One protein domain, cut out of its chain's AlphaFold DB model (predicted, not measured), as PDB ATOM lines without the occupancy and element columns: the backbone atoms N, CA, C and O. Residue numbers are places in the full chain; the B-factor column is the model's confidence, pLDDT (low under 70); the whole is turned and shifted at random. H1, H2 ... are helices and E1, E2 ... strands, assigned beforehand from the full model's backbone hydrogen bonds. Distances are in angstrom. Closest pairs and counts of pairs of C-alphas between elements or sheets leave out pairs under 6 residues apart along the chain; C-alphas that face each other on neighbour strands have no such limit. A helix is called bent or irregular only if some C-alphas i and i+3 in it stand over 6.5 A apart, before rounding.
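What this domain is: This is residues 33 to 189 of the 372 residues of the protein "AAA_9 domain-containing protein" of Protopolystoma xenopodis (UniProt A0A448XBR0). What would one see first? A twisted sheet of five parallel strands, in the order E2 E3 E7 E1 E8, is the core, with H3 and H4 over one face and H5 over the other. H5 is sandwiched between it and a small antiparallel sheet, E4 E5 E6, at one end, while H1 and H2 sit at the other end. What is it made of? The printed part has 157 residues and is mixed, with seven named helices and eight named strands in the order H1 H2 H3 E1 H4 E2 H5 E3 H6 E4 E5 E6 E7 H7 E8. It is compact, with a radius of gyration of the C-alphas of 15.6 A and spans of 45 by 33 by 25 A.

Where its parts are: Where are the strands? E2 is residues 94 to 97, E3 117 to 120, E7 162 to 166, E1 71 to 74, and E8 182 to 185, ending at C-alpha 185 (22.477, 87.029, 24.225). E4 is 138 to 141, E5 144 to 149, 16.1 A long, and E6 152 to 155. Where are the helices? H3 is residues 55 to 66, 16.2 A long, H4 79 to 87, H5 103 to 113, 15.3 A long, and H2 40 to 48. H1, 33 to 37, begins at C-alpha 33 (21.345, 71.672, 19.024); H7 is 175 to 180, and H6, 128 to 134, is irregular, with C-alphas 129 and 132 7.2 A apart.

How they stand to each other: How do strands pair? Neighbour strands, parallel in the large sheet, have N and O within hydrogen-bond range: for E2 and E3, N 118 and O 94 at 2.8 A; for E3 and E7, N 163 and O 117 at 2.9 A; for E7 and E1, N 73 and O 164 at 2.8 A; for E1 and E8, N 72 and O 182 at 2.9 A. E4 E5 E6 is a meander, each strand the antiparallel neighbour of the one before, with N 139 and O 146 at 2.9 A and N 147 and O 154 at 2.8 A. Which helices are on the sheets? H3, height 10.0 A, and H4, 9.2 A, are on the same face of the large sheet and H5, 9.1 A, on the opposite face, three layers; H5 is also on the small sheet, its closest C-alphas to E6 being Gln 112 and Glu 155, 5.3 A. H6 only grazes the small sheet, and H7 the large one. What of the rest? H1 touches H3, closest C-alphas Ala 34 and Asp 59, 6.5 A; H2 only just touches H3, with 3 pairs of C-alphas within 8 A, closest Phe 43 and Thr 58, 6.8 A. Every O i to N i+4 pair is within hydrogen-bond range in H1, H2, H3, H4, H5 and H7, but 1 of 3 in H6, beside 3 of 4 O i to N i+3 pairs.

The domain as a whole: How far does it reach? The two C-alphas farthest apart, Asn 142 and Thr 189, are 49.2 A apart. Is it whole and confident? The printed part has no cut, no link is long, and no printed residue is under 70.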
ATOM      1  N   ILE A  33      22.268  70.980  19.935       87.00
ATOM      2  CA  ILE A  33      21.345  71.672  19.024       87.00
ATOM      3  C   ILE A  33      21.917  71.703  17.601       87.00
ATOM      4  O   ILE A  33      21.191  71.449  16.640       87.00
ATOM      5  N   ALA A  34      23.222  71.959  17.484       87.38
ATOM      6  CA  ALA A  34      23.937  71.992  16.213       87.38
ATOM      7  C   ALA A  34      23.856  70.679  15.420       87.38
ATOM      8  O   ALA A  34      23.779  70.729  14.200       87.38
ATOM      9  N   ASP A  35      23.795  69.525  16.083       85.50
ATOM     10  CA  ASP A  35      23.739  68.233  15.388       85.50
ATOM     11  C   ASP A  35      22.328  67.931  14.858       85.50
ATOM     12  O   ASP A  35      22.162  67.176  13.905       85.50
ATOM     13  N   THR A  36      21.301  68.537  15.464       86.19
ATOM     14  CA  THR A  36      19.892  68.269  15.132       86.19
ATOM     15  C   THR A  36      19.313  69.286  14.148       86.19
ATOM     16  O   THR A  36      18.586  68.921  13.229       86.19
ATOM     17  N   LEU A  37      19.595  70.576  14.358       86.69
ATOM     18  CA  LEU A  37      19.031  71.692  13.580       86.69
ATOM     19  C   LEU A  37      20.076  72.403  12.713       86.69
ATOM     20  O   LEU A  37      19.757  73.366  12.014       86.69
ATOM     21  N   GLY A  38      21.333  71.979  12.807       80.88
ATOM     22  CA  GLY A  38      22.441  72.588  12.102       80.88
ATOM     23  C   GLY A  38      22.690  72.007  10.725       80.88
ATOM     24  O   GLY A  38      22.551  70.812  10.484       80.88
ATOM     25  N   GLU A  39      23.159  72.870   9.834       81.06
ATOM     26  CA  GLU A  39      23.699  72.474   8.543       81.06
ATOM     27  C   GLU A  39      25.142  72.989   8.454       81.06
ATOM     28  O   GLU A  39      25.348  74.208   8.504       81.06
ATOM     29  N   PRO A  40      26.151  72.112   8.285       77.25
ATOM     30  CA  PRO A  40      27.557  72.524   8.250       77.25
ATOM     31  C   PRO A  40      27.863  73.621   7.218       77.25
ATOM     32  O   PRO A  40      28.678  74.511   7.468       77.25
ATOM     33  N   ILE A  41      27.165  73.603   6.076       78.19
ATOM     34  CA  ILE A  41      27.287  74.620   5.021       78.19
ATOM     35  C   ILE A  41      26.816  75.992   5.526       78.19
ATOM     36  O   ILE A  41      27.510  76.991   5.326       78.19
ATOM     37  N   LYS A  42      25.674  76.048   6.227       84.00
ATOM     38  CA  LYS A  42      25.137  77.296   6.792       84.00
ATOM     39  C   LYS A  42      26.045  77.857   7.879       84.00
ATOM     40  O   LYS A  42      26.308  79.055   7.874       84.00
ATOM     41  N   PHE A  43      26.588  77.008   8.754       86.31
ATOM     42  CA  PHE A  43      27.536  77.439   9.791       86.31
ATOM     43  C   PHE A  43      28.740  78.142   9.186       86.31
ATOM     44  O   PHE A  43      29.135  79.221   9.619       86.31
ATOM     45  N   ARG A  44      29.281  77.575   8.108       77.31
ATOM     46  CA  ARG A  44      30.375  78.207   7.394       77.31
ATOM     47  C   ARG A  44      29.977  79.539   6.778       77.31
ATOM     48  O   ARG A  44      30.738  80.498   6.888       77.31
ATOM     49  N   GLN A  45      28.826  79.598   6.113       83.12
ATOM     50  CA  GLN A  45      28.340  80.850   5.545       83.12
ATOM     51  C   GLN A  45      28.240  81.922   6.636       83.12
ATOM     52  O   GLN A  45      28.700  83.043   6.437       83.12
ATOM     53  N   TRP A  46      27.744  81.564   7.823       90.88
ATOM     54  CA  TRP A  46      27.710  82.471   8.964       90.88
ATOM     55  C   TRP A  46      29.103  82.912   9.407       90.88
ATOM     56  O   TRP A  46      29.302  84.110   9.613       90.88
ATOM     57  N   ASN A  47      30.072  81.996   9.468       84.94
ATOM     58  CA  ASN A  47      31.457  82.307   9.828       84.94
ATOM     59  C   ASN A  47      32.111  83.275   8.833       84.94
ATOM     60  O   ASN A  47      32.742  84.250   9.237       84.94
ATOM     61  N   ILE A  48      31.889  83.077   7.530       79.94
ATOM     62  CA  ILE A  48      32.345  83.997   6.471       79.94
ATOM     63  C   ILE A  48      31.672  85.368   6.618       79.94
ATOM     64  O   ILE A  48      32.315  86.408   6.461       79.94
ATOM     65  N   CYS A  49      30.385  85.389   6.966       85.94
ATOM     66  CA  CYS A  49      29.650  86.617   7.270       85.94
ATOM     67  C   CYS A  49      30.072  87.251   8.610       85.94
ATOM     68  O   CYS A  49      29.677  88.383   8.899       85.94
ATOM     69  N   GLY A  50      30.915  86.573   9.390       83.62
ATOM     70  CA  GLY A  50      31.591  87.097  10.565       83.62
ATOM     71  C   GLY A  50      31.118  86.526  11.896       83.62
ATOM     72  O   GLY A  50      31.624  86.997  12.905       83.62
ATOM     73  N   LEU A  51      30.183  85.570  11.934       89.38
ATOM     74  CA  LEU A  51      29.774  84.900  13.173       89.38
ATOM     75  C   LEU A  51      30.953  84.087  13.749       89.38
ATOM     76  O   LEU A  51      31.655  83.430  12.982       89.38
ATOM     77  N   PRO A  52      31.212  84.118  15.064       86.75
ATOM     78  CA  PRO A  52      32.257  83.285  15.647       86.75
ATOM     79  C   PRO A  52      31.938  81.784  15.545       86.75
ATOM     80  O   PRO A  52      30.777  81.380  15.523       86.75
ATOM     81  N   ILE A  53      32.989  80.961  15.514       81.69
ATOM     82  CA  ILE A  53      32.916  79.504  15.275       81.69
ATOM     83  C   ILE A  53      32.481  78.735  16.538       81.69
ATOM     84  O   ILE A  53      32.164  77.547  16.477       81.69
ATOM     85  N   ASP A  54      32.464  79.392  17.697       85.50
ATOM     86  CA  ASP A  54      32.143  78.739  18.958       85.50
ATOM     87  C   ASP A  54      30.697  78.208  18.995       85.50
ATOM     88  O   ASP A  54      29.798  78.663  18.277       85.50
ATOM     89  N   ALA A  55      30.468  77.214  19.856       86.88
ATOM     90  CA  ALA A  55      29.174  76.543  19.960       86.88
ATOM     91  C   ALA A  55      28.041  77.501  20.366       86.88
ATOM     92  O   ALA A  55      26.916  77.354  19.895       86.88
ATOM     93  N   PHE A  56      28.329  78.506  21.196       90.75
ATOM     94  CA  PHE A  56      27.326  79.460  21.663       90.75
ATOM     95  C   PHE A  56      26.878  80.405  20.543       90.75
ATOM     96  O   PHE A  56      25.678  80.625  20.359       90.75
ATOM     97  N   SER A  57      27.828  80.906  19.752       91.50
ATOM     98  CA  SER A  57      27.561  81.701  18.552       91.50
ATOM     99  C   SER A  57      26.827  80.888  17.487       91.50
ATOM    100  O   SER A  57      25.854  81.375  16.908       91.50
ATOM    101  N   THR A  58      27.214  79.626  17.289       91.12
ATOM    102  CA  THR A  58      26.526  78.701  16.375       91.12
ATOM    103  C   THR A  58      25.072  78.476  16.799       91.12
ATOM    104  O   THR A  58      24.164  78.652  15.987       91.12
ATOM    105  N   ASP A  59      24.825  78.182  18.079       92.44
ATOM    106  CA  ASP A  59      23.474  78.033  18.632       92.44
ATOM    107  C   ASP A  59      22.648  79.314  18.462       92.44
ATOM    108  O   ASP A  59      21.473  79.258  18.094       92.44
ATOM    109  N   ASN A  60      23.253  80.484  18.677       93.75
ATOM    110  CA  ASN A  60      22.596  81.762  18.421       93.75
ATOM    111  C   ASN A  60      22.191  81.906  16.946       93.75
ATOM    112  O   ASN A  60      21.060  82.307  16.668       93.75
ATOM    113  N   GLY A  61      23.067  81.531  16.010       93.69
ATOM    114  CA  GLY A  61      22.763  81.510  14.577       93.69
ATOM    115  C   GLY A  61      21.589  80.586  14.233       93.69
ATOM    116  O   GLY A  61      20.677  80.976  13.497       93.69
ATOM    117  N   ILE A  62      21.544  79.394  14.838       93.44
ATOM    118  CA  ILE A  62      20.433  78.440  14.685       93.44
ATOM    119  C   ILE A  62      19.128  79.040  15.210       93.44
ATOM    120  O   ILE A  62      18.097  78.934  14.546       93.44
ATOM    121  N   ILE A  63      19.151  79.689  16.377       93.75
ATOM    122  CA  ILE A  63      17.942  80.278  16.964       93.75
ATOM    123  C   ILE A  63      17.452  81.456  16.114       93.75
ATOM    124  O   ILE A  63      16.254  81.537  15.851       93.75
ATOM    125  N   VAL A  64      18.341  82.332  15.635       94.19
ATOM    126  CA  VAL A  64      17.962  83.456  14.756       94.19
ATOM    127  C   VAL A  64      17.283  82.970  13.478       94.19
ATOM    128  O   VAL A  64      16.329  83.589  13.012       94.19
ATOM    129  N   THR A  65      17.754  81.862  12.909       90.75
ATOM    130  CA  THR A  65      17.252  81.354  11.627       90.75
ATOM    131  C   THR A  65      16.001  80.485  11.751       90.75
ATOM    132  O   THR A  65      15.167  80.510  10.847       90.75
ATOM    133  N   ASN A  66      15.828  79.763  12.864       90.25
ATOM    134  CA  ASN A  66      14.732  78.803  13.042       90.25
ATOM    135  C   ASN A  66      13.641  79.248  14.033       90.25
ATOM    136  O   ASN A  66      12.614  78.581  14.153       90.25
ATOM    137  N   SER A  67      13.827  80.345  14.776       89.94
ATOM    138  CA  SER A  67      12.837  80.789  15.764       89.94
ATOM    139  C   SER A  67      11.552  81.314  15.114       89.94
ATOM    140  O   SER A  67      11.562  82.125  14.187       89.94
ATOM    141  N   ASN A  68      10.410  80.913  15.682       88.06
ATOM    142  CA  ASN A  68       9.098  81.451  15.313       88.06
ATOM    143  C   ASN A  68       8.915  82.909  15.752       88.06
ATOM    144  O   ASN A  68       8.256  83.680  15.060       88.06
ATOM    145  N   ARG A  69       9.478  83.286  16.906       93.06
ATOM    146  CA  ARG A  69       9.481  84.675  17.389       93.06
ATOM    147  C   ARG A  69      10.705  85.397  16.851       93.06
ATOM    148  O   ARG A  69      11.785  84.808  16.817       93.06
ATOM    149  N   TRP A  70      10.547  86.666  16.488       95.19
ATOM    150  CA  TRP A  70      11.660  87.483  16.011       95.19
ATOM    151  C   TRP A  70      12.729  87.637  17.085       95.19
ATOM    152  O   TRP A  70      12.420  87.843  18.261       95.19
ATOM    153  N   SER A  71      13.985  87.510  16.677       95.06
ATOM    154  CA  SER A  71      15.118  87.574  17.586       95.06
ATOM    155  C   SER A  71      15.491  89.015  17.909       95.06
ATOM    156  O   SER A  71      15.736  89.817  17.007       95.06
ATOM    157  N   LEU A  72      15.568  89.313  19.206       96.19
ATOM    158  CA  LEU A  72      16.179  90.527  19.732       96.19
ATOM    159  C   LEU A  72      17.555  90.161  20.278       96.19
ATOM    160  O   LEU A  72      17.680  89.524  21.324       96.19
ATOM    161  N   CYS A  73      18.582  90.565  19.539       96.69
ATOM    162  CA  CYS A  73      19.976  90.297  19.838       96.69
ATOM    163  C   CYS A  73      20.537  91.379  20.770       96.69
ATOM    164  O   CYS A  73      20.650  92.547  20.391       96.69
ATOM    165  N   ILE A  74      20.903  90.976  21.985       95.38
ATOM    166  CA  ILE A  74      21.671  91.776  22.940       95.38
ATOM    167  C   ILE A  74      23.128  91.745  22.482       95.38
ATOM    168  O   ILE A  74      23.828  90.759  22.702       95.38
ATOM    169  N   ASP A  75      23.547  92.797  21.786       93.94
ATOM    170  CA  ASP A  75      24.767  92.845  20.982       93.94
ATOM    171  C   ASP A  75      25.592  94.117  21.276       93.94
ATOM    172  O   ASP A  75      25.704  95.017  20.434       93.94
ATOM    173  N   PRO A  76      26.180  94.234  22.483       87.69
ATOM    174  CA  PRO A  76      26.939  95.420  22.876       87.69
ATOM    175  C   PRO A  76      28.182  95.653  22.005       87.69
ATOM    176  O   PRO A  76      28.589  96.799  21.826       87.69
ATOM    177  N   GLN A  77      28.764  94.594  21.427       85.25
ATOM    178  CA  GLN A  77      29.936  94.687  20.547       85.25
ATOM    179  C   GLN A  77      29.593  94.819  19.049       85.25
ATOM    180  O   GLN A  77      30.498  95.003  18.235       85.25
ATOM    181  N   GLY A  78      28.317  94.754  18.652       89.75
ATOM    182  CA  GLY A  78      27.902  94.875  17.246       89.75
ATOM    183  C   GLY A  78      28.214  93.648  16.373       89.75
ATOM    184  O   GLY A  78      28.235  93.750  15.143       89.75
ATOM    185  N   GLN A  79      28.485  92.499  16.991       89.69
ATOM    186  CA  GLN A  79      28.826  91.241  16.341       89.69
ATOM    187  C   GLN A  79      27.633  90.662  15.568       89.69
ATOM    188  O   GLN A  79      27.757  90.338  14.384       89.69
ATOM    189  N   ALA A  80      26.461  90.584  16.204       93.75
ATOM    190  CA  ALA A  80      25.228  90.136  15.556       93.75
ATOM    191  C   ALA A  80      24.836  91.082  14.417       93.75
ATOM    192  O   ALA A  80      24.502  90.645  13.320       93.75
ATOM    193  N   ASN A  81      24.935  92.388  14.661       94.44
ATOM    194  CA  ASN A  81      24.630  93.429  13.691       94.44
ATOM    195  C   ASN A  81      25.481  93.301  12.417       94.44
ATOM    196  O   ASN A  81      24.946  93.281  11.305       94.44
ATOM    197  N   LYS A  82      26.805  93.170  12.572       92.69
ATOM    198  CA  LYS A  82      27.735  92.984  11.453       92.69
ATOM    199  C   LYS A  82      27.462  91.678  10.711       92.69
ATOM    200  O   LYS A  82      27.443  91.678   9.480       92.69
ATOM    201  N   TRP A  83      27.227  90.593  11.446       94.69
ATOM    202  CA  TRP A  83      26.905  89.291  10.871       94.69
ATOM    203  C   TRP A  83      25.624  89.335  10.026       94.69
ATOM    204  O   TRP A  83      25.671  88.977   8.852       94.69
ATOM    205  N   ILE A  84      24.518  89.863  10.566       96.31
ATOM    206  CA  ILE A  84      23.225  89.969   9.868       96.31
ATOM    207  C   ILE A  84      23.355  90.816   8.597       96.31
ATOM    208  O   ILE A  84      22.889  90.408   7.537       96.31
ATOM    209  N   LYS A  85      24.054  91.958   8.658       95.38
ATOM    210  CA  LYS A  85      24.308  92.809   7.480       95.38
ATOM    211  C   LYS A  85      25.080  92.099   6.374       95.38
ATOM    212  O   LYS A  85      24.829  92.340   5.197       95.38
ATOM    213  N   ASN A  86      26.046  91.263   6.741       93.31
ATOM    214  CA  ASN A  86      26.832  90.511   5.771       93.31
ATOM    215  C   ASN A  86      26.054  89.319   5.211       93.31
ATOM    216  O   ASN A  86      26.174  89.041   4.023       93.31
ATOM    217  N   MET A  87      25.270  88.644   6.052       94.31
ATOM    218  CA  MET A  87      24.439  87.499   5.677       94.31
ATOM    219  C   MET A  87      23.318  87.905   4.714       94.31
ATOM    220  O   MET A  87      23.104  87.242   3.708       94.31
ATOM    221  N   GLU A  88      22.657  89.036   4.970       94.81
ATOM    222  CA  GLU A  88      21.517  89.532   4.184       94.81
ATOM    223  C   GLU A  88      21.922  90.521   3.072       94.81
ATOM    224  O   GLU A  88      21.085  91.238   2.515       94.81
ATOM    225  N   ARG A  89      23.219  90.593   2.736       90.69
ATOM    226  CA  ARG A  89      23.752  91.560   1.762       90.69
ATOM    227  C   ARG A  89      23.121  91.399   0.378       90.69
ATOM    228  O   ARG A  89      22.753  92.391  -0.246       90.69
ATOM    229  N   GLU A  90      22.985  90.162  -0.092       91.25
ATOM    230  CA  GLU A  90      22.390  89.849  -1.400       91.25
ATOM    231  C   GLU A  90      20.866  90.053  -1.408       91.25
ATOM    232  O   GLU A  90      20.287  90.400  -2.437       91.25
ATOM    233  N   ASN A  91      20.232  89.958  -0.235       92.69
ATOM    234  CA  ASN A  91      18.790  90.120  -0.047       92.69
ATOM    235  C   ASN A  91      18.352  91.585   0.123       92.69
ATOM    236  O   ASN A  91      17.175  91.848   0.356       92.69
ATOM    237  N   LYS A  92      19.273  92.551  -0.030       92.81
ATOM    238  CA  LYS A  92      19.010  94.001   0.072       92.81
ATOM    239  C   LYS A  92      18.425  94.411   1.432       92.81
ATOM    240  O   LYS A  92      17.422  95.122   1.496       92.81
ATOM    241  N   LEU A  93      19.076  93.981   2.517       95.44
ATOM    242  CA  LEU A  93      18.728  94.364   3.889       95.44
ATOM    243  C   LEU A  93      18.552  95.879   4.052       95.44
ATOM    244  O   LEU A  93      19.476  96.655   3.801       95.44
ATOM    245  N   SER A  94      17.391  96.284   4.560       95.69
ATOM    246  CA  SER A  94      17.149  97.658   5.002       95.69
ATOM    247  C   SER A  94      17.548  97.812   6.467       95.69
ATOM    248  O   SER A  94      17.129  97.030   7.315       95.69
ATOM    249  N   VAL A  95      18.363  98.816   6.783       96.19
ATOM    250  CA  VAL A  95      18.841  99.081   8.148       96.19
ATOM    251  C   VAL A  95      18.212 100.380   8.632       96.19
ATOM    252  O   VAL A  95      18.372 101.405   7.972       96.19
ATOM    253  N   VAL A  96      17.495 100.337   9.754       95.69
ATOM    254  CA  VAL A  96      16.755 101.491  10.290       95.69
ATOM    255  C   VAL A  96      16.844 101.550  11.813       95.69
ATOM    256  O   VAL A  96      17.079 100.540  12.480       95.69
ATOM    257  N   LYS A  97      16.625 102.733  12.383       94.19
ATOM    258  CA  LYS A  97      16.467 102.950  13.827       94.19
ATOM    259  C   LYS A  97      15.048 103.416  14.129       94.19
ATOM    260  O   LYS A  97      14.420 104.069  13.303       94.19
ATOM    261  N   LEU A  98      14.568 103.157  15.346       89.31
ATOM    262  CA  LEU A  98      13.253 103.643  15.798       89.31
ATOM    263  C   LEU A  98      13.165 105.179  15.835       89.31
ATOM    264  O   LEU A  98      12.084 105.745  15.761       89.31
ATOM    265  N   THR A  99      14.310 105.860  15.918       89.38
ATOM    266  CA  THR A  99      14.405 107.324  15.868       89.38
ATOM    267  C   THR A  99      14.250 107.901  14.460       89.38
ATOM    268  O   THR A  99      14.137 109.118  14.314       89.38
ATOM    269  N   ASP A 100      14.301 107.070  13.416       91.12
ATOM    270  CA  ASP A 100      14.275 107.545  12.037       91.12
ATOM    271  C   ASP A 100      12.839 107.888  11.627       91.12
ATOM    272  O   ASP A 100      11.950 107.043  11.662       91.12
ATOM    273  N   SER A 101      12.599 109.107  11.144       90.69
ATOM    274  CA  SER A 101      11.251 109.564  10.762       90.69
ATOM    275  C   SER A 101      10.576 108.708   9.680       90.69
ATOM    276  O   SER A 101       9.353 108.655   9.602       90.69
ATOM    277  N   ASN A 102      11.367 108.021   8.852       91.44
ATOM    278  CA  ASN A 102      10.886 107.179   7.757       91.44
ATOM    279  C   ASN A 102      10.820 105.682   8.110       91.44
ATOM    280  O   ASN A 102      10.549 104.879   7.214       91.44
ATOM    281  N   TYR A 103      11.078 105.282   9.364       92.69
ATOM    282  CA  TYR A 103      11.206 103.863   9.712       92.69
ATOM    283  C   TYR A 103       9.920 103.075   9.413       92.69
ATOM    284  O   TYR A 103      10.000 101.987   8.844       92.69
ATOM    285  N   LEU A 104       8.742 103.644   9.711       92.75
ATOM    286  CA  LEU A 104       7.451 102.997   9.454       92.75
ATOM    287  C   LEU A 104       7.271 102.703   7.970       92.75
ATOM    288  O   LEU A 104       7.033 101.565   7.595       92.75
ATOM    289  N   ARG A 105       7.495 103.698   7.110       93.31
ATOM    290  CA  ARG A 105       7.376 103.531   5.657       93.31
ATOM    291  C   ARG A 105       8.343 102.476   5.108       93.31
ATOM    292  O   ARG A 105       7.998 101.737   4.189       93.31
ATOM    293  N   LEU A 106       9.567 102.412   5.637       94.50
ATOM    294  CA  LEU A 106      10.534 101.382   5.247       94.50
ATOM    295  C   LEU A 106      10.092  99.990   5.707       94.50
ATOM    296  O   LEU A 106      10.239  99.035   4.948       94.50
ATOM    297  N   LEU A 107       9.502  99.884   6.898       95.31
ATOM    298  CA  LEU A 107       8.920  98.646   7.405       95.31
ATOM    299  C   LEU A 107       7.717  98.190   6.568       95.31
ATOM    300  O   LEU A 107       7.653  97.016   6.216       95.31
ATOM    301  N   GLU A 108       6.809  99.097   6.196       94.88
ATOM    302  CA  GLU A 108       5.664  98.786   5.325       94.88
ATOM    303  C   GLU A 108       6.129  98.204   3.985       94.88
ATOM    304  O   GLU A 108       5.698  97.121   3.587       94.88
ATOM    305  N   ASN A 109       7.081  98.876   3.329       94.88
ATOM    306  CA  ASN A 109       7.670  98.395   2.081       94.88
ATOM    307  C   ASN A 109       8.360  97.039   2.269       94.88
ATOM    308  O   ASN A 109       8.226  96.154   1.427       94.88
ATOM    309  N   ALA A 110       9.094  96.858   3.369       96.00
ATOM    310  CA  ALA A 110       9.798  95.613   3.635       96.00
ATOM    311  C   ALA A 110       8.836  94.431   3.809       96.00
ATOM    312  O   ALA A 110       9.073  93.362   3.249       96.00
ATOM    313  N   ILE A 111       7.722  94.644   4.513       96.19
ATOM    314  CA  ILE A 111       6.654  93.652   4.680       96.19
ATOM    315  C   ILE A 111       6.009  93.316   3.332       96.19
ATOM    316  O   ILE A 111       5.843  92.137   3.017       96.19
ATOM    317  N   GLN A 112       5.695  94.333   2.525       95.50
ATOM    318  CA  GLN A 112       5.022  94.159   1.239       95.50
ATOM    319  C   GLN A 112       5.900  93.431   0.210       95.50
ATOM    320  O   GLN A 112       5.457  92.497  -0.457       95.50
ATOM    321  N   PHE A 113       7.169  93.827   0.087       95.38
ATOM    322  CA  PHE A 113       8.094  93.256  -0.899       95.38
ATOM    323  C   PHE A 113       8.877  92.046  -0.379       95.38
ATOM    324  O   PHE A 113       9.580  91.395  -1.150       95.38
ATOM    325  N   GLY A 114       8.755  91.721   0.911       95.25
ATOM    326  CA  GLY A 114       9.463  90.608   1.536       95.25
ATOM    327  C   GLY A 114      10.966  90.838   1.691       95.25
ATOM    328  O   GLY A 114      11.710  89.866   1.784       95.25
ATOM    329  N   THR A 115      11.428  92.090   1.701       96.00
ATOM    330  CA  THR A 115      12.843  92.399   1.941       96.00
ATOM    331  C   THR A 115      13.151  92.341   3.438       96.00
ATOM    332  O   THR A 115      12.332  92.796   4.241       96.00
ATOM    333  N   PRO A 116      14.322  91.833   3.846       96.69
ATOM    334  CA  PRO A 116      14.700  91.793   5.249       96.69
ATOM    335  C   PRO A 116      14.938  93.207   5.798       96.69
ATOM    336  O   PRO A 116      15.440  94.092   5.094       96.69
ATOM    337  N   ILE A 117      14.611  93.414   7.075       97.00
ATOM    338  CA  ILE A 117      14.835  94.679   7.784       97.00
ATOM    339  C   ILE A 117      15.528  94.448   9.133       97.00
ATOM    340  O   ILE A 117      15.191  93.521   9.871       97.00
ATOM    341  N   LEU A 118      16.505  95.297   9.453       97.38
ATOM    342  CA  LEU A 118      17.255  95.299  10.707       97.38
ATOM    343  C   LEU A 118      16.959  96.584  11.487       97.38
ATOM    344  O   LEU A 118      17.314  97.674  11.039       97.38
ATOM    345  N   LEU A 119      16.354  96.431  12.667       96.81
ATOM    346  CA  LEU A 119      16.184  97.494  13.655       96.81
ATOM    347  C   LEU A 119      17.437  97.586  14.533       96.81
ATOM    348  O   LEU A 119      17.789  96.638  15.245       96.81
ATOM    349  N   GLU A 120      18.118  98.726  14.487       95.56
ATOM    350  CA  GLU A 120      19.335  98.971  15.261       95.56
ATOM    351  C   GLU A 120      19.088  99.774  16.532       95.56
ATOM    352  O   GLU A 120      18.293 100.712  16.552       95.56
ATOM    353  N   ASN A 121      19.892  99.470  17.554       91.94
ATOM    354  CA  ASN A 121      19.975 100.222  18.807       91.94
ATOM    355  C   ASN A 121      18.615 100.388  19.490       91.94
ATOM    356  O   ASN A 121      18.302 101.458  20.012       91.94
ATOM    357  N   VAL A 122      17.814  99.327  19.477       94.44
ATOM    358  CA  VAL A 122      16.539  99.313  20.185       94.44
ATOM    359  C   VAL A 122      16.795  99.432  21.689       94.44
ATOM    360  O   VAL A 122      17.690  98.773  22.228       94.44
ATOM    361  N   GLY A 123      16.053 100.328  22.340       92.81
ATOM    362  CA  GLY A 123      16.103 100.536  23.786       92.81
ATOM    363  C   GLY A 123      15.328  99.464  24.549       92.81
ATOM    364  O   GLY A 123      15.021  98.404  24.015       92.81
ATOM    365  N   GLU A 124      14.994  99.747  25.805       91.81
ATOM    366  CA  GLU A 124      14.189  98.841  26.643       91.81
ATOM    367  C   GLU A 124      12.701  98.845  26.259       91.81
ATOM    368  O   GLU A 124      11.981  97.882  26.529       91.81
ATOM    369  N   GLU A 125      12.261  99.897  25.566       88.69
ATOM    370  CA  GLU A 125      10.906 100.052  25.049       88.69
ATOM    371  C   GLU A 125      10.869  99.817  23.532       88.69
ATOM    372  O   GLU A 125      11.717 100.298  22.773       88.69
ATOM    373  N   LEU A 126       9.857  99.067  23.096       89.19
ATOM    374  CA  LEU A 126       9.535  98.839  21.691       89.19
ATOM    375  C   LEU A 126       8.333  99.695  21.310       89.19
ATOM    376  O   LEU A 126       7.388  99.815  22.088       89.19
ATOM    377  N   ASP A 127       8.343 100.234  20.093       89.06
ATOM    378  CA  ASP A 127       7.196 100.973  19.570       89.06
ATOM    379  C   ASP A 127       5.966 100.038  19.464       89.06
ATOM    380  O   ASP A 127       6.056  99.002  18.789       89.06
ATOM    381  N   PRO A 128       4.818 100.371  20.092       89.88
ATOM    382  CA  PRO A 128       3.593  99.573  20.014       89.88
ATOM    383  C   PRO A 128       3.104  99.314  18.585       89.88
ATOM    384  O   PRO A 128       2.442  98.308  18.334       89.88
ATOM    385  N   VAL A 129       3.458 100.168  17.617       91.12
ATOM    386  CA  VAL A 129       3.113  99.959  16.201       91.12
ATOM    387  C   VAL A 129       3.721  98.663  15.653       91.12
ATOM    388  O   VAL A 129       3.158  98.060  14.742       91.12
ATOM    389  N   LEU A 130       4.826  98.174  16.227       92.81
ATOM    390  CA  LEU A 130       5.451  96.909  15.832       92.81
ATOM    391  C   LEU A 130       4.693  95.675  16.329       92.81
ATOM    392  O   LEU A 130       4.971  94.571  15.864       92.81
ATOM    393  N   GLU A 131       3.751  95.815  17.259       92.38
ATOM    394  CA  GLU A 131       3.098  94.687  17.925       92.38
ATOM    395  C   GLU A 131       2.462  93.660  16.971       92.38
ATOM    396  O   GLU A 131       2.743  92.465  17.132       92.38
ATOM    397  N   PRO A 132       1.709  94.065  15.930       94.00
ATOM    398  CA  PRO A 132       1.168  93.124  14.954       94.00
ATOM    399  C   PRO A 132       2.267  92.322  14.251       94.00
ATOM    400  O   PRO A 132       2.110  91.123  14.023       94.00
ATOM    401  N   VAL A 133       3.406  92.956  13.949       94.94
ATOM    402  CA  VAL A 133       4.556  92.319  13.287       94.94
ATOM    403  C   VAL A 133       5.266  91.366  14.241       94.94
ATOM    404  O   VAL A 133       5.580  90.235  13.861       94.94
ATOM    405  N   LEU A 134       5.484  91.790  15.489       94.25
ATOM    406  CA  LEU A 134       6.171  90.998  16.507       94.25
ATOM    407  C   LEU A 134       5.416  89.706  16.828       94.25
ATOM    408  O   LEU A 134       6.023  88.641  16.916       94.25
ATOM    409  N   GLN A 135       4.090  89.799  16.926       92.31
ATOM    410  CA  GLN A 135       3.213  88.660  17.193       92.31
ATOM    411  C   GLN A 135       2.777  87.913  15.926       92.31
ATOM    412  O   GLN A 135       2.080  86.904  16.025       92.31
ATOM    413  N   ARG A 136       3.188  88.381  14.737       92.25
ATOM    414  CA  ARG A 136       2.781  87.836  13.432       92.25
ATOM    415  C   ARG A 136       1.254  87.723  13.303       92.25
ATOM    416  O   ARG A 136       0.741  86.688  12.881       92.25
ATOM    417  N   MET A 137       0.533  88.796  13.640       92.94
ATOM    418  CA  MET A 137      -0.928  88.923  13.510       92.94
ATOM    419  C   MET A 137      -1.366  89.045  12.039       92.94
ATOM    420  O   MET A 137      -1.949  90.044  11.615       92.94
ATOM    421  N   VAL A 138      -1.045  88.031  11.243       94.62
ATOM    422  CA  VAL A 138      -1.384  87.948   9.824       94.62
ATOM    423  C   VAL A 138      -2.795  87.389   9.681       94.62
ATOM    424  O   VAL A 138      -3.153  86.393  10.312       94.62
ATOM    425  N   PHE A 139      -3.600  88.012   8.830       95.62
ATOM    426  CA  PHE A 139      -4.966  87.595   8.535       95.62
ATOM    427  C   PHE A 139      -5.197  87.555   7.028       95.62
ATOM    428  O   PHE A 139      -4.544  88.254   6.262       95.62
ATOM    429  N   LYS A 140      -6.131  86.716   6.577       95.50
ATOM    430  CA  LYS A 140      -6.421  86.562   5.148       95.50
ATOM    431  C   LYS A 140      -7.534  87.500   4.708       95.50
ATOM    432  O   LYS A 140      -8.625  87.469   5.271       95.50
ATOM    433  N   MET A 141      -7.287  88.252   3.641       93.69
ATOM    434  CA  MET A 141      -8.300  89.004   2.900       93.69
ATOM    435  C   MET A 141      -8.271  88.552   1.444       93.69
ATOM    436  O   MET A 141      -7.220  88.579   0.811       93.69
ATOM    437  N   ASN A 142      -9.410  88.107   0.908       91.38
ATOM    438  CA  ASN A 142      -9.524  87.637  -0.482       91.38
ATOM    439  C   ASN A 142      -8.479  86.568  -0.873       91.38
ATOM    440  O   ASN A 142      -8.002  86.532  -2.002       91.38
ATOM    441  N   GLY A 143      -8.103  85.698   0.073       90.38
ATOM    442  CA  GLY A 143      -7.114  84.634  -0.139       90.38
ATOM    443  C   GLY A 143      -5.646  85.063  -0.022       90.38
ATOM    444  O   GLY A 143      -4.780  84.191  -0.022       90.38
ATOM    445  N   ILE A 144      -5.371  86.359   0.140       94.69
ATOM    446  CA  ILE A 144      -4.028  86.927   0.287       94.69
ATOM    447  C   ILE A 144      -3.777  87.261   1.764       94.69
ATOM    448  O   ILE A 144      -4.647  87.806   2.454       94.69
ATOM    449  N   ASP A 145      -2.589  86.917   2.256       96.69
ATOM    450  CA  ASP A 145      -2.157  87.204   3.623       96.69
ATOM    451  C   ASP A 145      -1.899  88.716   3.774       96.69
ATOM    452  O   ASP A 145      -1.231  89.321   2.944       96.69
ATOM    453  N   HIS A 146      -2.442  89.336   4.819       96.69
ATOM    454  CA  HIS A 146      -2.305  90.759   5.130       96.69
ATOM    455  C   HIS A 146      -1.954  90.955   6.603       96.69
ATOM    456  O   HIS A 146      -2.228  90.101   7.448       96.69
ATOM    457  N   ILE A 147      -1.375  92.105   6.927       96.44
ATOM    458  CA  ILE A 147      -1.078  92.526   8.293       96.44
ATOM    459  C   ILE A 147      -1.476  93.987   8.480       96.44
ATOM    460  O   ILE A 147      -1.374  94.797   7.557       96.44
ATOM    461  N   ARG A 148      -1.961  94.329   9.675       94.44
ATOM    462  CA  ARG A 148      -2.314  95.707  10.021       94.44
ATOM    463  C   ARG A 148      -1.140  96.352  10.744       94.44
ATOM    464  O   ARG A 148      -0.713  95.823  11.763       94.44
ATOM    465  N   LEU A 149      -0.643  97.474  10.240       93.31
ATOM    466  CA  LEU A 149       0.422  98.260  10.860       93.31
ATOM    467  C   LEU A 149      -0.107  99.678  11.095       93.31
ATOM    468  O   LEU A 149      -0.290 100.444  10.151       93.31
ATOM    469  N   GLY A 150      -0.432 100.003  12.349       87.31
ATOM    470  CA  GLY A 150      -1.183 101.220  12.672       87.31
ATOM    471  C   GLY A 150      -2.549 101.239  11.972       87.31
ATOM    472  O   GLY A 150      -3.392 100.357  12.187       87.31
ATOM    473  N   ASP A 151      -2.752 102.227  11.105       86.56
ATOM    474  CA  ASP A 151      -3.980 102.381  10.315       86.56
ATOM    475  C   ASP A 151      -3.902 101.726   8.926       86.56
ATOM    476  O   ASP A 151      -4.934 101.523   8.283       86.56
ATOM    477  N   SER A 152      -2.704 101.338   8.481       91.12
ATOM    478  CA  SER A 152      -2.472 100.715   7.178       91.12
ATOM    479  C   SER A 152      -2.744  99.210   7.223       91.12
ATOM    480  O   SER A 152      -2.342  98.512   8.157       91.12
ATOM    481  N   VAL A 153      -3.378  98.679   6.173       94.25
ATOM    482  CA  VAL A 153      -3.463  97.234   5.912       94.25
ATOM    483  C   VAL A 153      -2.556  96.918   4.732       94.25
ATOM    484  O   VAL A 153      -2.734  97.469   3.648       94.25
ATOM    485  N   ILE A 154      -1.573  96.054   4.960       95.75
ATOM    486  CA  ILE A 154      -0.465  95.803   4.037       95.75
ATOM    487  C   ILE A 154      -0.476  94.324   3.672       95.75
ATOM    488  O   ILE A 154      -0.697  93.472   4.532       95.75
ATOM    489  N   GLU A 155      -0.239  94.015   2.402       95.88
ATOM    490  CA  GLU A 155      -0.031  92.640   1.954       95.88
ATOM    491  C   GLU A 155       1.211  92.049   2.636       95.88
ATOM    492  O   GLU A 155       2.280  92.657   2.653       95.88
ATOM    493  N   TYR A 156       1.071  90.867   3.230       96.31
ATOM    494  CA  TYR A 156       2.135  90.217   3.977       96.31
ATOM    495  C   TYR A 156       2.898  89.231   3.093       96.31
ATOM    496  O   TYR A 156       2.383  88.177   2.710       96.31
ATOM    497  N   ASN A 157       4.169  89.527   2.835       95.81
ATOM    498  CA  ASN A 157       5.050  88.615   2.126       95.81
ATOM    499  C   ASN A 157       5.715  87.615   3.088       95.81
ATOM    500  O   ASN A 157       6.397  87.993   4.041       95.81
ATOM    501  N   LYS A 158       5.598  86.312   2.809       93.38
ATOM    502  CA  LYS A 158       6.165  85.235   3.648       93.38
ATOM    503  C   LYS A 158       7.698  85.225   3.707       93.38
ATOM    504  O   LYS A 158       8.271  84.649   4.640       93.38
ATOM    505  N   ASN A 159       8.359  85.865   2.744       93.81
ATOM    506  CA  ASN A 159       9.813  86.007   2.719       93.81
ATOM    507  C   ASN A 159      10.313  87.124   3.642       93.81
ATOM    508  O   ASN A 159      11.504  87.163   3.930       93.81
ATOM    509  N   PHE A 160       9.422  87.978   4.162       95.38
ATOM    510  CA  PHE A 160       9.788  89.030   5.104       95.38
ATOM    511  C   PHE A 160      10.541  88.470   6.319       95.38
ATOM    512  O   PHE A 160      10.163  87.441   6.898       95.38
ATOM    513  N   ARG A 161      11.609  89.161   6.721       94.94
ATOM    514  CA  ARG A 161      12.400  88.853   7.916       94.94
ATOM    515  C   ARG A 161      12.693  90.128   8.695       94.94
ATOM    516  O   ARG A 161      13.122  91.125   8.121       94.94
ATOM    517  N   LEU A 162      12.484  90.066  10.007       96.19
ATOM    518  CA  LEU A 162      12.773  91.140  10.948       96.19
ATOM    519  C   LEU A 162      13.905  90.714  11.884       96.19
ATOM    520  O   LEU A 162      13.815  89.685  12.555       96.19
ATOM    521  N   TYR A 163      14.933  91.552  11.966       96.88
ATOM    522  CA  TYR A 163      16.040  91.422  12.903       96.88
ATOM    523  C   TYR A 163      16.058  92.621  13.843       96.88
ATOM    524  O   TYR A 163      15.837  93.752  13.413       96.88
ATOM    525  N   ILE A 164      16.339  92.390  15.123       96.94
ATOM    526  CA  ILE A 164      16.372  93.448  16.131       96.94
ATOM    527  C   ILE A 164      17.688  93.343  16.892       96.94
ATOM    528  O   ILE A 164      18.057  92.267  17.355       96.94
ATOM    529  N   THR A 165      18.407  94.456  17.025       97.00
ATOM    530  CA  THR A 165      19.666  94.522  17.780       97.00
ATOM    531  C   THR A 165      19.623  95.653  18.800       97.00
ATOM    532  O   THR A 165      19.114  96.740  18.520       97.00
ATOM    533  N   THR A 166      20.190  95.414  19.979       95.31
ATOM    534  CA  THR A 166      20.438  96.441  20.995       95.31
ATOM    535  C   THR A 166      21.915  96.462  21.362       95.31
ATOM    536  O   THR A 166      22.562  95.419  21.390       95.31
ATOM    537  N   ARG A 167      22.448  97.649  21.665       91.31
ATOM    538  CA  ARG A 167      23.806  97.806  22.212       91.31
ATOM    539  C   ARG A 167      23.832  97.836  23.739       91.31
ATOM    540  O   ARG A 167      24.906  97.920  24.326       91.31
ATOM    541  N   LEU A 168      22.668  97.800  24.386       89.62
ATOM    542  CA  LEU A 168      22.582  97.750  25.840       89.62
ATOM    543  C   LEU A 168      23.168  96.418  26.317       89.62
ATOM    544  O   LEU A 168      22.734  95.361  25.872       89.62
ATOM    545  N   ARG A 169      24.169  96.464  27.205       84.62
ATOM    546  CA  ARG A 169      24.844  95.254  27.714       84.62
ATOM    547  C   ARG A 169      23.932  94.434  28.629       84.62
ATOM    548  O   ARG A 169      23.967  93.212  28.587       84.62
ATOM    549  N   ASN A 170      23.126  95.118  29.439       86.44
ATOM    550  CA  ASN A 170      22.197  94.507  30.387       86.44
ATOM    551  C   ASN A 170      20.857  95.273  30.419       86.44
ATOM    552  O   ASN A 170      20.598  95.992  31.384       86.44
ATOM    553  N   PRO A 171      20.053  95.203  29.343       90.94
ATOM    554  CA  PRO A 171      18.770  95.899  29.264       90.94
ATOM    555  C   PRO A 171      17.731  95.288  30.210       90.94
ATOM    556  O   PRO A 171      17.596  94.065  30.298       90.94
ATOM    557  N   HIS A 172      16.945  96.137  30.866       90.69
ATOM    558  CA  HIS A 172      15.832  95.739  31.717       90.69
ATOM    559  C   HIS A 172      14.512  95.700  30.938       90.69
ATOM    560  O   HIS A 172      13.686  96.608  30.994       90.69
ATOM    561  N   TYR A 173      14.295  94.614  30.198       92.81
ATOM    562  CA  TYR A 173      13.043  94.422  29.469       92.81
ATOM    563  C   TYR A 173      11.891  94.038  30.394       92.81
ATOM    564  O   TYR A 173      11.978  93.072  31.157       92.81
ATOM    565  N   LEU A 174      10.759  94.724  30.236       91.62
ATOM    566  CA  LEU A 174       9.509  94.313  30.864       91.62
ATOM    567  C   LEU A 174       9.084  92.912  30.367       91.62
ATOM    568  O   LEU A 174       9.369  92.544  29.219       91.62
ATOM    569  N   PRO A 175       8.356  92.125  31.185       90.50
ATOM    570  CA  PRO A 175       7.889  90.792  30.794       90.50
ATOM    571  C   PRO A 175       7.120  90.780  29.468       90.50
ATOM    572  O   PRO A 175       7.251  89.846  28.681       90.50
ATOM    573  N   GLU A 176       6.379  91.852  29.190       89.50
ATOM    574  CA  GLU A 176       5.644  92.054  27.945       89.50
ATOM    575  C   GLU A 176       6.536  91.948  26.696       89.50
ATOM    576  O   GLU A 176       6.187  91.248  25.744       89.50
ATOM    577  N   VAL A 177       7.719  92.569  26.712       90.19
ATOM    578  CA  VAL A 177       8.685  92.481  25.606       90.19
ATOM    579  C   VAL A 177       9.190  91.045  25.467       90.19
ATOM    580  O   VAL A 177       9.206  90.490  24.368       90.19
ATOM    581  N   SER A 178       9.520  90.401  26.587       88.81
ATOM    582  CA  SER A 178      10.090  89.045  26.631       88.81
ATOM    583  C   SER A 178       9.145  87.949  26.112       88.81
ATOM    584  O   SER A 178       9.591  86.889  25.658       88.81
ATOM    585  N   VAL A 179       7.832  88.186  26.162       89.81
ATOM    586  CA  VAL A 179       6.827  87.289  25.571       89.81
ATOM    587  C   VAL A 179       6.752  87.479  24.052       89.81
ATOM    588  O   VAL A 179       6.656  86.490  23.321       89.81
ATOM    589  N   LYS A 180       6.873  88.720  23.567       90.75
ATOM    590  CA  LYS A 180       6.751  89.081  22.145       90.75
ATOM    591  C   LYS A 180       7.983  88.692  21.316       90.75
ATOM    592  O   LYS A 180       7.829  88.235  20.186       90.75
ATOM    593  N   VAL A 181       9.193  88.819  21.864       94.06
ATOM    594  CA  VAL A 181      10.450  88.543  21.136       94.06
ATOM    595  C   VAL A 181      11.211  87.337  21.683       94.06
ATOM    596  O   VAL A 181      11.027  86.904  22.819       94.06
ATOM    597  N   CYS A 182      12.101  86.776  20.866       94.75
ATOM    598  CA  CYS A 182      13.105  85.822  21.316       94.75
ATOM    599  C   CYS A 182      14.366  86.587  21.733       94.75
ATOM    600  O   CYS A 182      15.161  86.986  20.883       94.75
ATOM    601  N   LEU A 183      14.546  86.808  23.037       94.69
ATOM    602  CA  LEU A 183      15.773  87.410  23.560       94.69
ATOM    603  C   LEU A 183      16.961  86.472  23.326       94.69
ATOM    604  O   LEU A 183      16.943  85.311  23.755       94.69
ATOM    605  N   LEU A 184      17.993  86.993  22.667       95.00
ATOM    606  CA  LEU A 184      19.239  86.292  22.399       95.00
ATOM    607  C   LEU A 184      20.424  87.093  22.910       95.00
ATOM    608  O   LEU A 184      20.636  88.235  22.513       95.00
ATOM    609  N   ASN A 185      21.223  86.467  23.763       93.06
ATOM    610  CA  ASN A 185      22.477  87.029  24.225       93.06
ATOM    611  C   ASN A 185      23.567  86.801  23.167       93.06
ATOM    612  O   ASN A 185      23.963  85.662  22.937       93.06
ATOM    613  N   PHE A 186      24.031  87.883  22.541       92.62
ATOM    614  CA  PHE A 186      25.120  87.908  21.560       92.62
ATOM    615  C   PHE A 186      26.399  88.544  22.123       92.62
ATOM    616  O   PHE A 186      27.288  88.918  21.359       92.62
ATOM    617  N   MET A 187      26.523  88.655  23.450       86.19
ATOM    618  CA  MET A 187      27.794  89.035  24.056       86.19
ATOM    619  C   MET A 187      28.883  88.054  23.636       86.19
ATOM    620  O   MET A 187      28.723  86.837  23.747       86.19
ATOM    621  N   ILE A 188      29.996  88.610  23.162       83.38
ATOM    622  CA  ILE A 188      31.179  87.829  22.813       83.38
ATOM    623  C   ILE A 188      31.658  87.071  24.057       83.38
ATOM    624  O   ILE A 188      31.730  87.637  25.150       83.38
ATOM    625  N   THR A 189      31.991  85.795  23.879       85.38
ATOM    626  CA  THR A 189      32.535  84.931  24.931       85.38
ATOM    627  C   THR A 189      34.071  84.934  24.879       85.38
ATOM    628  O   THR A 189      34.634  85.119  23.796       85.38
TER     629      THR A 189